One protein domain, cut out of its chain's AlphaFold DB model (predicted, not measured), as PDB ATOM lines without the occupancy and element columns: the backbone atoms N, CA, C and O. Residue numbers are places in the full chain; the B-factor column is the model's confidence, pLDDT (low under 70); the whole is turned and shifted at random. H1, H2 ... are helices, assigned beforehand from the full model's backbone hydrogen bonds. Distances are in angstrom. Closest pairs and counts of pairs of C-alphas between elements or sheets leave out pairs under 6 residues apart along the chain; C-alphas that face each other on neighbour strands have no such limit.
ATOM      1  N   PRO A  94     129.257 124.153  76.122       48.47
ATOM      2  CA  PRO A  94     127.826 123.852  75.917       48.47
ATOM      3  C   PRO A  94     127.138 124.432  74.650       48.47
ATOM      4  O   PRO A  94     125.932 124.326  74.486       48.47
ATOM      5  N   GLN A  95     127.908 124.998  73.720       42.97
ATOM      6  CA  GLN A  95     127.548 125.571  72.424       42.97
ATOM      7  C   GLN A  95     126.984 124.571  71.404       42.97
ATOM      8  O   GLN A  95     126.374 125.001  70.433       42.97
ATOM      9  N   CYS A  96     127.165 123.262  71.599       41.69
ATOM     10  CA  CYS A  96     126.803 122.255  70.591       41.69
ATOM     11  C   CYS A  96     125.550 121.432  70.929       41.69
ATOM     12  O   CYS A  96     125.231 120.494  70.199       41.69
ATOM     13  N   TRP A  97     124.854 121.736  72.026       51.16
ATOM     14  CA  TRP A  97     123.650 121.005  72.411       51.16
ATOM     15  C   TRP A  97     122.412 121.813  72.031       51.16
ATOM     16  O   TRP A  97     122.246 122.917  72.549       51.16
ATOM     17  N   PRO A  98     121.505 121.291  71.185       55.22
ATOM     18  CA  PRO A  98     120.159 121.831  71.156       55.22
ATOM     19  C   PRO A  98     119.557 121.579  72.540       55.22
ATOM     20  O   PRO A  98     119.288 120.435  72.912       55.22
ATOM     21  N   CYS A  99     119.409 122.642  73.337       58.78
ATOM     22  CA  CYS A  99     118.706 122.573  74.609       58.78
ATOM     23  C   CYS A  99     117.351 121.899  74.360       58.78
ATOM     24  O   CYS A  99     116.634 122.317  73.446       58.78
ATOM     25  N   PRO A 100     116.942 120.900  75.156       57.62
ATOM     26  CA  PRO A 100     115.657 120.236  74.941       57.62
ATOM     27  C   PRO A 100     114.456 121.195  75.053       57.62
ATOM     28  O   PRO A 100     113.404 120.943  74.458       57.62
ATOM     29  N   ASN A 101     114.664 122.323  75.746       60.12
ATOM     30  CA  ASN A 101     113.748 123.456  75.886       60.12
ATOM     31  C   ASN A 101     114.018 124.609  74.880       60.12
ATOM     32  O   ASN A 101     113.496 125.702  75.053       60.12
ATOM     33  N   GLY A 102     114.839 124.409  73.839       57.59
ATOM     34  CA  GLY A 102     115.058 125.376  72.744       57.59
ATOM     35  C   GLY A 102     116.056 126.513  73.019       57.59
ATOM     36  O   GLY A 102     116.250 127.392  72.188       57.59
ATOM     37  N   CYS A 103     116.710 126.495  74.171       61.22
ATOM     38  CA  CYS A 103     117.775 127.412  74.571       61.22
ATOM     39  C   CYS A 103     118.995 127.319  73.645       61.22
ATOM     40  O   CYS A 103     119.495 126.233  73.354       61.22
ATOM     41  N   THR A 104     119.501 128.477  73.235       54.56
ATOM     42  CA  THR A 104     120.702 128.611  72.400       54.56
ATOM     43  C   THR A 104     121.921 129.093  73.190       54.56
ATOM     44  O   THR A 104     123.025 129.073  72.654       54.56
ATOM     45  N   ASP A 105     121.745 129.509  74.454       57.94
ATOM     46  CA  ASP A 105     122.834 129.997  75.308       57.94
ATOM     47  C   ASP A 105     123.600 128.828  75.963       57.94
ATOM     48  O   ASP A 105     123.049 128.124  76.816       57.94
ATOM     49  N   PRO A 106     124.894 128.653  75.653       52.59
ATOM     50  CA  PRO A 106     125.753 127.656  76.287       52.59
ATOM     51  C   PRO A 106     125.812 127.802  77.812       52.59
ATOM     52  O   PRO A 106     125.854 126.812  78.540       52.59
ATOM     53  N   LYS A 107     125.790 129.034  78.333       59.09
ATOM     54  CA  LYS A 107     125.845 129.281  79.783       59.09
ATOM     55  C   LYS A 107     124.620 128.730  80.508       59.09
ATOM     56  O   LYS A 107     124.653 128.578  81.728       59.09
ATOM     57  N   ALA A 108     123.548 128.406  79.782       54.88
ATOM     58  CA  ALA A 108     122.369 127.787  80.356       54.88
ATOM     59  C   ALA A 108     122.575 126.320  80.764       54.88
ATOM     60  O   ALA A 108     121.743 125.785  81.492       54.88
ATOM     61  N   HIS A 109     123.679 125.689  80.358       56.25
ATOM     62  CA  HIS A 109     123.985 124.278  80.612       56.25
ATOM     63  C   HIS A 109     125.285 124.074  81.398       56.25
ATOM     64  O   HIS A 109     125.907 123.020  81.306       56.25
ATOM     65  N   ASP A 110     125.722 125.087  82.146       60.22
ATOM     66  CA  ASP A 110     126.937 124.997  82.949       60.22
ATOM     67  C   ASP A 110     126.796 123.897  84.032       60.22
ATOM     68  O   ASP A 110     125.888 123.980  84.868       60.22
ATOM     69  N   PRO A 111     127.669 122.866  84.021       54.38
ATOM     70  CA  PRO A 111     127.598 121.726  84.936       54.38
ATOM     71  C   PRO A 111     127.880 122.095  86.400       54.38
ATOM     72  O   PRO A 111     127.674 121.263  87.281       54.38
ATOM     73  N   LEU A 112     128.348 123.317  86.678       57.38
ATOM     74  CA  LEU A 112     128.573 123.808  88.037       57.38
ATOM     75  C   LEU A 112     127.277 124.189  88.764       57.38
ATOM     76  O   LEU A 112     127.284 124.326  89.988       57.38
ATOM     77  N   TYR A 113     126.157 124.356  88.053       56.28
ATOM     78  CA  TYR A 113     124.872 124.652  88.683       56.28
ATOM     79  C   TYR A 113     124.082 123.371  88.950       56.28
ATOM     80  O   TYR A 113     123.921 122.526  88.073       56.28
ATOM     81  N   ARG A 114     123.509 123.266  90.159       57.78
ATOM     82  CA  ARG A 114     122.621 122.154  90.564       57.78
ATOM     83  C   ARG A 114     121.436 121.967  89.610       57.78
ATOM     84  O   ARG A 114     120.972 120.850  89.416       57.78
ATOM     85  N   TYR A 115     120.962 123.066  89.032       64.19
ATOM     86  CA  TYR A 115     119.963 123.089  87.974       64.19
ATOM     87  C   TYR A 115     120.564 123.838  86.793       64.19
ATOM     88  O   TYR A 115     121.098 124.936  86.967       64.19
ATOM     89  N   THR A 116     120.460 123.280  85.590       65.94
ATOM     90  CA  THR A 116     120.802 124.023  84.375       65.94
ATOM     91  C   THR A 116     119.936 125.286  84.325       65.94
ATOM     92  O   THR A 116     118.761 125.242  84.696       65.94
ATOM     93  N   ARG A 117     120.463 126.431  83.870       66.88
ATOM     94  CA  ARG A 117     119.671 127.681  83.810       66.88
ATOM     95  C   ARG A 117     118.496 127.597  82.829       66.88
ATOM     96  O   ARG A 117     117.625 128.453  82.859       66.88
ATOM     97  N   CYS A 118     118.473 126.581  81.969       71.50
ATOM     98  CA  CYS A 118     117.326 126.255  81.126       71.50
ATOM     99  C   CYS A 118     116.204 125.481  81.834       71.50
ATOM    100  O   CYS A 118     115.183 125.191  81.206       71.50
ATOM    101  N   THR A 119     116.392 125.122  83.107       77.81
ATOM    102  CA  THR A 119     115.336 124.536  83.929       77.81
ATOM    103  C   THR A 119     114.240 125.574  84.119       77.81
ATOM    104  O   THR A 119     114.462 126.638  84.697       77.81
ATOM    105  N   VAL A 120     113.047 125.260  83.637       82.25
ATOM    106  CA  VAL A 120     111.852 126.063  83.857       82.25
ATOM    107  C   VAL A 120     111.331 125.748  85.251       82.25
ATOM    108  O   VAL A 120     110.915 124.625  85.535       82.25
ATOM    109  N   PHE A 121     111.351 126.745  86.126       84.88
ATOM    110  CA  PHE A 121     110.683 126.670  87.418       84.88
ATOM    111  C   PHE A 121     109.251 127.179  87.232       84.88
ATOM    112  O   PHE A 121     109.084 128.358  86.909       84.88
ATOM    113  N   PRO A 122     108.221 126.323  87.363       87.12
ATOM    114  CA  PRO A 122     106.843 126.773  87.242       87.12
ATOM    115  C   PRO A 122     106.535 127.810  88.324       87.12
ATOM    116  O   PRO A 122     107.144 127.820  89.391       87.12
ATOM    117  N   GLN A 123     105.589 128.708  88.063       88.12
ATOM    118  CA  GLN A 123     105.238 129.725  89.047       88.12
ATOM    119  C   GLN A 123     104.716 129.061  90.331       88.12
ATOM    120  O   GLN A 123     103.851 128.181  90.290       88.12
ATOM    121  N   ARG A 124     105.250 129.473  91.486       88.56
ATOM    122  CA  ARG A 124     104.687 129.066  92.775       88.56
ATOM    123  C   ARG A 124     103.342 129.755  92.975       88.56
ATOM    124  O   ARG A 124     103.211 130.941  92.683       88.56
ATOM    125  N   ARG A 125     102.361 129.007  93.481       87.62
ATOM    126  CA  ARG A 125     101.123 129.591  93.996       87.62
ATOM    127  C   ARG A 125     101.459 130.442  95.214       87.62
ATOM    128  O   ARG A 125     102.357 130.080  95.977       87.62
ATOM    129  N   ASP A 126     100.734 131.538  95.370       86.88
ATOM    130  CA  ASP A 126     100.781 132.318  96.594       86.88
ATOM    131  C   ASP A 126     100.010 131.546  97.668       86.88
ATOM    132  O   ASP A 126      98.808 131.309  97.531       86.88
ATOM    133  N   VAL A 127     100.731 131.042  98.665       87.44
ATOM    134  CA  VAL A 127     100.163 130.314  99.800       87.44
ATOM    135  C   VAL A 127     100.644 131.035 101.052       87.44
ATOM    136  O   VAL A 127     101.863 131.175 101.211       87.44
ATOM    137  N   PRO A 128      99.736 131.500 101.929       87.19
ATOM    138  CA  PRO A 128     100.135 132.166 103.157       87.19
ATOM    139  C   PRO A 128     101.090 131.301 103.982       87.19
ATOM    140  O   PRO A 128     101.016 130.069 103.988       87.19
ATOM    141  N   ALA A 129     102.016 131.953 104.682       82.31
ATOM    142  CA  ALA A 129     102.996 131.250 105.495       82.31
ATOM    143  C   ALA A 129     102.298 130.394 106.567       82.31
ATOM    144  O   ALA A 129     101.505 130.906 107.354       82.31
ATOM    145  N   GLY A 130     102.624 129.100 106.606       79.00
ATOM    146  CA  GLY A 130     102.022 128.136 107.532       79.00
ATOM    147  C   GLY A 130     100.701 127.522 107.057       79.00
ATOM    148  O   GLY A 130     100.137 126.693 107.768       79.00
ATOM    149  N   GLU A 131     100.214 127.882 105.868       86.06
ATOM    150  CA  GLU A 131      99.007 127.295 105.286       86.06
ATOM    151  C   GLU A 131      99.315 126.212 104.242       86.06
ATOM    152  O   GLU A 131     100.375 126.166 103.611       86.06
ATOM    153  N   ARG A 132      98.344 125.313 104.045       86.12
ATOM    154  CA  ARG A 132      98.386 124.264 103.017       86.12
ATOM    155  C   ARG A 132      97.709 124.743 101.737       86.12
ATOM    156  O   ARG A 132      96.839 125.605 101.754       86.12
ATOM    157  N   CYS A 133      98.071 124.132 100.610       88.75
ATOM    158  CA  CYS A 133      97.412 124.412  99.336       88.75
ATOM    159  C   CYS A 133      95.935 123.987  99.384       88.75
ATOM    160  O   CYS A 133      95.650 122.793  99.451       88.75
ATOM    161  N   ALA A 134      95.012 124.946  99.293       84.62
ATOM    162  CA  ALA A 134      93.570 124.679  99.320       84.62
ATOM    163  C   ALA A 134      93.100 123.784  98.155       84.62
ATOM    164  O   ALA A 134      92.238 122.930  98.328       84.62
ATOM    165  N   GLU A 135      93.710 123.938  96.979       84.06
ATOM    166  CA  GLU A 135      93.384 123.176  95.763       84.06
ATOM    167  C   GLU A 135      94.243 121.911  95.595       84.06
ATOM    168  O   GLU A 135      94.459 121.426  94.482       84.06
ATOM    169  N   GLY A 136      94.800 121.406  96.696       85.31
ATOM    170  CA  GLY A 136      95.702 120.263  96.690       85.31
ATOM    171  C   GLY A 136      97.152 120.635  96.394       85.31
ATOM    172  O   GLY A 136      97.477 121.689  95.832       85.31
ATOM    173  N   CYS A 137      98.045 119.748  96.821       92.88
ATOM    174  CA  CYS A 137      99.480 119.916  96.677       92.88
ATOM    175  C   CYS A 137      99.991 119.246  95.392       92.88
ATOM    176  O   CYS A 137      99.326 118.439  94.744       92.88
ATOM    177  N   GLN A 138     101.222 119.581  95.024       94.06
ATOM    178  CA  GLN A 138     101.993 118.871  94.010       94.06
ATOM    179  C   GLN A 138     103.441 118.830  94.486       94.06
ATOM    180  O   GLN A 138     103.972 119.869  94.879       94.06
ATOM    181  N   SER A 139     104.086 117.662  94.471       95.38
ATOM    182  CA  SER A 139     105.496 117.557  94.865       95.38
ATOM    183  C   SER A 139     106.406 118.421  93.979       95.38
ATOM    184  O   SER A 139     106.105 118.692  92.810       95.38
ATOM    185  N   THR A 140     107.558 118.821  94.517       93.88
ATOM    186  CA  THR A 140     108.603 119.526  93.758       93.88
ATOM    187  C   THR A 140     109.064 118.714  92.549       93.88
ATOM    188  O   THR A 140     109.240 119.273  91.466       93.88
ATOM    189  N   GLU A 141     109.207 117.397  92.693       92.62
ATOM    190  CA  GLU A 141     109.558 116.516  91.581       92.62
ATOM    191  C   GLU A 141     108.492 116.522  90.485       92.62
ATOM    192  O   GLU A 141     108.819 116.727  89.314       92.62
ATOM    193  N   SER A 142     107.224 116.346  90.852       92.25
ATOM    194  CA  SER A 142     106.120 116.320  89.895       92.25
ATOM    195  C   SER A 142     106.008 117.648  89.139       92.25
ATOM    196  O   SER A 142     105.898 117.641  87.911       92.25
ATOM    197  N   ALA A 143     106.106 118.777  89.849       93.56
ATOM    198  CA  ALA A 143     106.044 120.109  89.252       93.56
ATOM    199  C   ALA A 143     107.203 120.352  88.270       93.56
ATOM    200  O   ALA A 143     106.980 120.767  87.130       93.56
ATOM    201  N   LEU A 144     108.443 120.049  88.673       89.81
ATOM    202  CA  LEU A 144     109.612 120.283  87.825       89.81
ATOM    203  C   LEU A 144     109.668 119.338  86.620       89.81
ATOM    204  O   LEU A 144     110.020 119.788  85.530       89.81
ATOM    205  N   ARG A 145     109.288 118.061  86.770       88.06
ATOM    206  CA  ARG A 145     109.213 117.121  85.636       88.06
ATOM    207  C   ARG A 145     108.136 117.526  84.632       88.06
ATOM    208  O   ARG A 145     108.378 117.436  83.433       88.06
ATOM    209  N   ALA A 146     106.982 118.004  85.102       87.12
ATOM    210  CA  ALA A 146     105.916 118.492  84.227       87.12
ATOM    211  C   ALA A 146     106.348 119.732  83.426       87.12
ATOM    212  O   ALA A 146     106.078 119.809  82.230       87.12
ATOM    213  N   ALA A 147     107.060 120.669  84.061       85.44
ATOM    214  CA  ALA A 147     107.576 121.871  83.403       85.44
ATOM    215  C   ALA A 147     108.785 121.601  82.485       85.44
ATOM    216  O   ALA A 147     109.072 122.395  81.593       85.44
ATOM    217  N   ASN A 148     109.495 120.486  82.688       82.69
ATOM    218  CA  ASN A 148     110.723 120.149  81.967       82.69
ATOM    219  C   ASN A 148     110.703 118.704  81.441       82.69
ATOM    220  O   ASN A 148     111.583 117.912  81.789       82.69
ATOM    221  N   PRO A 149     109.746 118.336  80.571       75.50
ATOM    222  CA  PRO A 149     109.522 116.945  80.166       75.50
ATOM    223  C   PRO A 149     110.705 116.311  79.421       75.50
ATOM    224  O   PRO A 149     110.749 115.096  79.252       75.50
ATOM    225  N   ARG A 150     111.660 117.124  78.959       69.81
ATOM    226  CA  ARG A 150     112.838 116.686  78.205       69.81
ATOM    227  C   ARG A 150     114.157 116.868  78.964       69.81
ATOM    228  O   ARG A 150     115.218 116.653  78.381       69.81
ATOM    229  N   LEU A 151     114.114 117.295  80.229       71.00
ATOM    230  CA  LEU A 151     115.306 117.397  81.072       71.00
ATOM    231  C   LEU A 151     115.388 116.203  82.022       71.00
ATOM    232  O   LEU A 151     114.410 115.822  82.667       71.00
ATOM    233  N   TYR A 152     116.591 115.648  82.155       72.94
ATOM    234  CA  TYR A 152     116.910 114.807  83.298       72.94
ATOM    235  C   TYR A 152     117.129 115.706  84.517       72.94
ATOM    236  O   TYR A 152     118.023 116.550  84.524       72.94
ATOM    237  N   LEU A 153     116.298 115.526  85.539       77.06
ATOM    238  CA  LEU A 153     116.399 116.243  86.804       77.06
ATOM    239  C   LEU A 153     116.845 115.266  87.892       77.06
ATOM    240  O   LEU A 153     116.097 114.349  88.246       77.06
ATOM    241  N   ASP A 154     118.062 115.472  88.397       75.62
ATOM    242  CA  ASP A 154     118.636 114.731  89.525       75.62
ATOM    243  C   ASP A 154     118.201 115.387  90.841       75.62
ATOM    244  O   ASP A 154     118.920 116.178  91.458       75.62
ATOM    245  N   LEU A 155     116.939 115.168  91.200       82.06
ATOM    246  CA  LEU A 155     116.339 115.768  92.385       82.06
ATOM    247  C   LEU A 155     116.649 114.925  93.621       82.06
ATOM    248  O   LEU A 155     116.744 113.705  93.545       82.06
ATOM    249  N   ALA A 156     116.783 115.584  94.772       84.75
ATOM    250  CA  ALA A 156     116.870 114.877  96.045       84.75
ATOM    251  C   ALA A 156     115.545 114.161  96.344       84.75
ATOM    252  O   ALA A 156     114.491 114.656  95.948       84.75
ATOM    253  N   ASP A 157     115.581 113.077  97.123       82.69
ATOM    254  CA  ASP A 157     114.374 112.330  97.506       82.69
ATOM    255  C   ASP A 157     113.332 113.221  98.201       82.69
ATOM    256  O   ASP A 157     112.132 113.046  98.024       82.69
ATOM    257  N   SER A 158     113.754 114.265  98.920       89.12
ATOM    258  CA  SER A 158     112.822 115.242  99.499       89.12
ATOM    259  C   SER A 158     111.947 115.952  98.460       89.12
ATOM    260  O   SER A 158     110.831 116.355  98.776       89.12
ATOM    261  N   ALA A 159     112.380 116.052  97.201       91.44
ATOM    262  CA  ALA A 159     111.596 116.681  96.146       91.44
ATOM    263  C   ALA A 159     110.299 115.923  95.831       91.44
ATOM    264  O   ALA A 159     109.328 116.557  95.422       91.44
ATOM    265  N   MET A 160     110.250 114.601  96.039       92.56
ATOM    266  CA  MET A 160     109.019 113.822  95.847       92.56
ATOM    267  C   MET A 160     108.066 113.918  97.046       92.56
ATOM    268  O   MET A 160     106.877 113.646  96.903       92.56
ATOM    269  N   MET A 161     108.581 114.334  98.207       93.81
ATOM    270  CA  MET A 161     107.858 114.365  99.483       93.81
ATOM    271  C   MET A 161     107.424 115.764  99.914       93.81
ATOM    272  O   MET A 161     106.659 115.889 100.860       93.81
ATOM    273  N   THR A 162     107.894 116.818  99.249       94.62
ATOM    274  CA  THR A 162     107.602 118.204  99.625       94.62
ATOM    275  C   THR A 162     106.810 118.919  98.539       94.62
ATOM    276  O   THR A 162     107.220 118.941  97.373       94.62
ATOM    277  N   CYS A 163     105.700 119.552  98.926       95.19
ATOM    278  CA  CYS A 163     104.881 120.378  98.051       95.19
ATOM    279  C   CYS A 163     105.705 121.531  97.467       95.19
ATOM    280  O   CYS A 163     106.321 122.310  98.194       95.19
ATOM    281  N   TYR A 164     105.669 121.676  96.145       95.31
ATOM    282  CA  TYR A 164     106.368 122.728  95.413       95.31
ATOM    283  C   TYR A 164     105.916 124.143  95.805       95.31
ATOM    284  O   TYR A 164     106.700 125.092  95.720       95.31
ATOM    285  N   HIS A 165     104.647 124.277  96.198       93.56
ATOM    286  CA  HIS A 165     104.001 125.554  96.476       93.56
ATOM    287  C   HIS A 165     104.142 125.965  97.944       93.56
ATOM    288  O   HIS A 165     104.730 127.007  98.215       93.56
ATOM    289  N   CYS A 166     103.655 125.141  98.877       92.75
ATOM    290  CA  CYS A 166     103.611 125.492 100.300       92.75
ATOM    291  C   CYS A 166     104.745 124.890 101.143       92.75
ATOM    292  O   CYS A 166     104.868 125.232 102.308       92.75
ATOM    293  N   GLY A 167     105.577 123.994 100.594       92.25
ATOM    294  CA  GLY A 167     106.690 123.381 101.335       92.25
ATOM    295  C   GLY A 167     106.291 122.293 102.342       92.25
ATOM    296  O   GLY A 167     107.164 121.660 102.927       92.25
ATOM    297  N   GLU A 168     104.996 122.030 102.501       93.75
ATOM    298  CA  GLU A 168     104.478 120.975 103.377       93.75
ATOM    299  C   GLU A 168     104.681 119.573 102.796       93.75
ATOM    300  O   GLU A 168     104.888 119.397 101.591       93.75
ATOM    301  N   SER A 169     104.595 118.562 103.660       94.88
ATOM    302  CA  SER A 169     104.770 117.165 103.258       94.88
ATOM    303  C   SER A 169     103.599 116.672 102.397       94.88
ATOM    304  O   SER A 169     102.434 116.986 102.655       94.88
ATOM    305  N   VAL A 170     103.905 115.886 101.365       95.75
ATOM    306  CA  VAL A 170     102.934 115.249 100.462       95.75
ATOM    307  C   VAL A 170     103.126 113.740 100.420       95.75
ATOM    308  O   VAL A 170     104.222 113.229 100.646       95.75
ATOM    309  N   CYS A 171     102.047 113.027 100.112       94.25
ATOM    310  CA  CYS A 171     102.028 111.579 100.016       94.25
ATOM    311  C   CYS A 171     103.090 111.079  99.028       94.25
ATOM    312  O   CYS A 171     103.070 111.451  97.854       94.25
ATOM    313  N   VAL A 172     103.968 110.183  99.488       92.19
ATOM    314  CA  VAL A 172     105.088 109.670  98.679       92.19
ATOM    315  C   VAL A 172     104.620 108.879  97.447       92.19
ATOM    316  O   VAL A 172     105.296 108.876  96.419       92.19
ATOM    317  N   ALA A 173     103.433 108.266  97.508       90.56
ATOM    318  CA  ALA A 173     102.876 107.485  96.406       90.56
ATOM    319  C   ALA A 173     102.221 108.354  95.319       90.56
ATOM    320  O   ALA A 173     102.555 108.222  94.142       90.56
ATOM    321  N   CYS A 174     101.282 109.241  95.679       92.38
ATOM    322  CA  CYS A 174     100.552 110.039  94.683       92.38
ATOM    323  C   CYS A 174     101.182 111.404  94.387       92.38
ATOM    324  O   CYS A 174     100.841 112.008  93.368       92.38
ATOM    325  N   GLN A 175     102.069 111.897  95.257       94.81
ATOM    326  CA  GLN A 175     102.755 113.187  95.143       94.81
ATOM    327  C   GLN A 175     101.817 114.403  95.028       94.81
ATOM    328  O   GLN A 175     102.189 115.428  94.448       94.81
ATOM    329  N   ARG A 176     100.587 114.287  95.549       92.25
ATOM    330  CA  ARG A 176      99.527 115.305  95.425       92.25
ATOM    331  C   ARG A 176      98.781 115.607  96.719       92.25
ATOM    332  O   ARG A 176      98.464 116.758  96.994       92.25
ATOM    333  N   GLU A 177      98.519 114.587  97.526       91.69
ATOM    334  CA  GLU A 177      97.779 114.766  98.775       91.69
ATOM    335  C   GLU A 177      98.709 115.229  99.900       91.69
ATOM    336  O   GLU A 177      99.780 114.637 100.057       91.69
ATOM    337  N   PRO A 178      98.341 116.254 100.688       91.75
ATOM    338  CA  PRO A 178      99.102 116.639 101.869       91.75
ATOM    339  C   PRO A 178      99.050 115.536 102.937       91.75
ATOM    340  O   PRO A 178      98.035 114.862 103.104       91.75
ATOM    341  N   VAL A 179     100.142 115.373 103.679       93.44
ATOM    342  CA  VAL A 179     100.275 114.400 104.779       93.44
ATOM    343  C   VAL A 179     100.948 115.056 105.987       93.44
ATOM    344  O   VAL A 179     101.511 116.144 105.874       93.44
ATOM    345  N   GLU A 180     100.866 114.426 107.158       91.19
ATOM    346  CA  GLU A 180     101.409 114.989 108.406       91.19
ATOM    347  C   GLU A 180     102.940 114.957 108.481       91.19
ATOM    348  O   GLU A 180     103.537 115.798 109.151       91.19
ATOM    349  N   GLY A 181     103.586 114.027 107.775       89.69
ATOM    350  CA  GLY A 181     105.035 113.871 107.807       89.69
ATOM    351  C   GLY A 181     105.615 113.278 106.530       89.69
ATOM    352  O   GLY A 181     104.899 112.816 105.639       89.69
ATOM    353  N   SER A 182     106.942 113.295 106.437       89.31
ATOM    354  CA  SER A 182     107.665 112.682 105.324       89.31
ATOM    355  C   SER A 182     107.437 111.167 105.276       89.31
ATOM    356  O   SER A 182     107.137 110.533 106.287       89.31
ATOM    357  N   LEU A 183     107.580 110.582 104.080       90.62
ATOM    358  CA  LEU A 183     107.410 109.142 103.826       90.62
ATOM    359  C   LEU A 183     106.018 108.575 104.168       90.62
ATOM    360  O   LEU A 183     105.850 107.359 104.210       90.62
ATOM    361  N   MET A 184     105.006 109.423 104.372       93.00
ATOM    362  CA  MET A 184     103.640 108.975 104.647       93.00
ATOM    363  C   MET A 184     102.823 108.740 103.371       93.00
ATOM    364  O   MET A 184     103.030 109.363 102.323       93.00
ATOM    365  N   LEU A 185     101.847 107.841 103.485       92.12
ATOM    366  CA  LEU A 185     100.804 107.611 102.492       92.12
ATOM    367  C   LEU A 185      99.532 108.345 102.916       92.12
ATOM    368  O   LEU A 185      99.202 108.368 104.096       92.12
ATOM    369  N   CYS A 186      98.801 108.927 101.964       92.19
ATOM    370  CA  CYS A 186      97.447 109.395 102.250       92.19
ATOM    371  C   CYS A 186      96.488 108.202 102.358       92.19
ATOM    372  O   CYS A 186      96.733 107.156 101.752       92.19
ATOM    373  N   ASP A 187      95.353 108.379 103.036       91.44
ATOM    374  CA  ASP A 187      94.357 107.319 103.263       91.44
ATOM    375  C   ASP A 187      93.895 106.621 101.978       91.44
ATOM    376  O   ASP A 187      93.607 105.425 101.960       91.44
ATOM    377  N   ALA A 188      93.799 107.366 100.873       88.12
ATOM    378  CA  ALA A 188      93.433 106.803  99.578       88.12
ATOM    379  C   ALA A 188      94.523 105.875  99.019       88.12
ATOM    380  O   ALA A 188      94.205 104.826  98.465       88.12
ATOM    381  N   CYS A 189      95.800 106.241  99.166       89.69
ATOM    382  CA  CYS A 189      96.913 105.400  98.722       89.69
ATOM    383  C   CYS A 189      97.144 104.223  99.671       89.69
ATOM    384  O   CYS A 189      97.335 103.110  99.197       89.69
ATOM    385  N   GLY A 190      97.047 104.443 100.987       87.44
ATOM    386  CA  GLY A 190      97.178 103.382 101.985       87.44
ATOM    387  C   GLY A 190      96.133 102.278 101.807       87.44
ATOM    388  O   GLY A 190      96.474 101.100 101.848       87.44
ATOM    389  N   ARG A 191      94.873 102.633 101.501       87.62
ATOM    390  CA  ARG A 191      93.828 101.640 101.191       87.62
ATOM    391  C   ARG A 191      94.138 100.810  99.944       87.62
ATOM    392  O   ARG A 191      93.937  99.606  99.971       87.62
ATOM    393  N   ARG A 192      94.679 101.428  98.888       83.19
ATOM    394  CA  ARG A 192      95.059 100.720  97.650       83.19
ATOM    395  C   ARG A 192      96.223  99.752  97.836       83.19
ATOM    396  O   ARG A 192      96.309  98.785  97.095       83.19
ATOM    397  N   GLU A 193      97.131 100.025  98.770       75.06
ATOM    398  CA  GLU A 193      98.202  99.079  99.109       75.06
ATOM    399  C   GLU A 193      97.706  97.925  99.987       75.06
ATOM    400  O   GLU A 193      98.256  96.828  99.917       75.06
ATOM    401  N   ALA A 194      96.679  98.165 100.805       75.19
ATOM    402  CA  ALA A 194      96.113  97.166 101.705       75.19
ATOM    403  C   ALA A 194      95.164  96.175 101.012       75.19
ATOM    404  O   ALA A 194      94.959  95.081 101.533       75.19
ATOM    405  N   GLU A 195      94.582  96.536  99.865       77.12
ATOM    406  CA  GLU A 195      93.778  95.617  99.055       77.12
ATOM    407  C   GLU A 195      94.705  94.580  98.392       77.12
ATOM    408  O   GLU A 195      95.510  94.943  97.526       77.12
ATOM    409  N   PRO A 196      94.650  93.290  98.790       58.25
ATOM    410  CA  PRO A 196      95.433  92.262  98.125       58.25
ATOM    411  C   PRO A 196      95.005  92.219  96.661       58.25
ATOM    412  O   PRO A 196      93.815  92.254  96.356       58.25
ATOM    413  N   SER A 197      95.977  92.158  95.750       62.91
ATOM    414  CA  SER A 197      95.703  91.979  94.328       62.91
ATOM    415  C   SER A 197      95.024  90.624  94.134       62.91
ATOM    416  O   SER A 197      95.711  89.605  94.026       62.91
ATOM    417  N   GLU A 198      93.692  90.591  94.159       55.09
ATOM    418  CA  GLU A 198      92.930  89.395  93.817       55.09
ATOM    419  C   GLU A 198      93.348  88.984  92.401       55.09
ATOM    420  O   GLU A 198      93.231  89.752  91.443       55.09
ATOM    421  N   SER A 199      93.993  87.819  92.344       54.81
ATOM    422  CA  SER A 199      94.617  87.215  91.165       54.81
ATOM    423  C   SER A 199      93.692  86.165  90.581       54.81
ATOM    424  O   SER A 199      93.119  85.405  91.395       54.81
TER     425      SER A 199
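This is residues 94 to 199 of the 199 residues of an uncharacterized protein of Luteipulveratus halotolerans (UniProt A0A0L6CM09). The model has little regular structure: a long looping chain with four short helices, H1 near one end, H2 and H3 together in the middle, and H4 toward the other end, where residues 194 to 199, of which 194 belongs to H4, stick out as a free tail. The 106 printed residues hold no named strand, and the class is all helix, with 24 residues in H1, H2, H3 and H4 in that order. The whole is loose, radius of gyration of the C-alphas 17.0 A, and flat, spanning 52 by 44 by 21 A.

H1, residues 106 to 109, touches no helix. H2, residues 140 to 147, touches H3, residues 158 to 161; their closest C-alphas, of Thr 140 and Ala 159, are 4.8 A apart. H4, residues 187 to 194, touches no helix. Every O i to N i+4 pair is within hydrogen-bond range in H2 and H4; H1 and H3 are too short for such a pair.

H1 begins at C-alpha 106 (125.753, 127.656, 76.287) and measures 5.8 A, H2 10.7 A, H3 5.0 A. H4, 10.4 A, ends at C-alpha 194 (96.113, 97.166, 101.705).

The farthest C-alphas, of Gln 95 and Glu 198, are 54.4 A apart. The printed part has no cut; the links H1 to H2 and H3 to H4 are long. The pLDDT is under 70 at residues 94 to 117, 150 and 196 to 199.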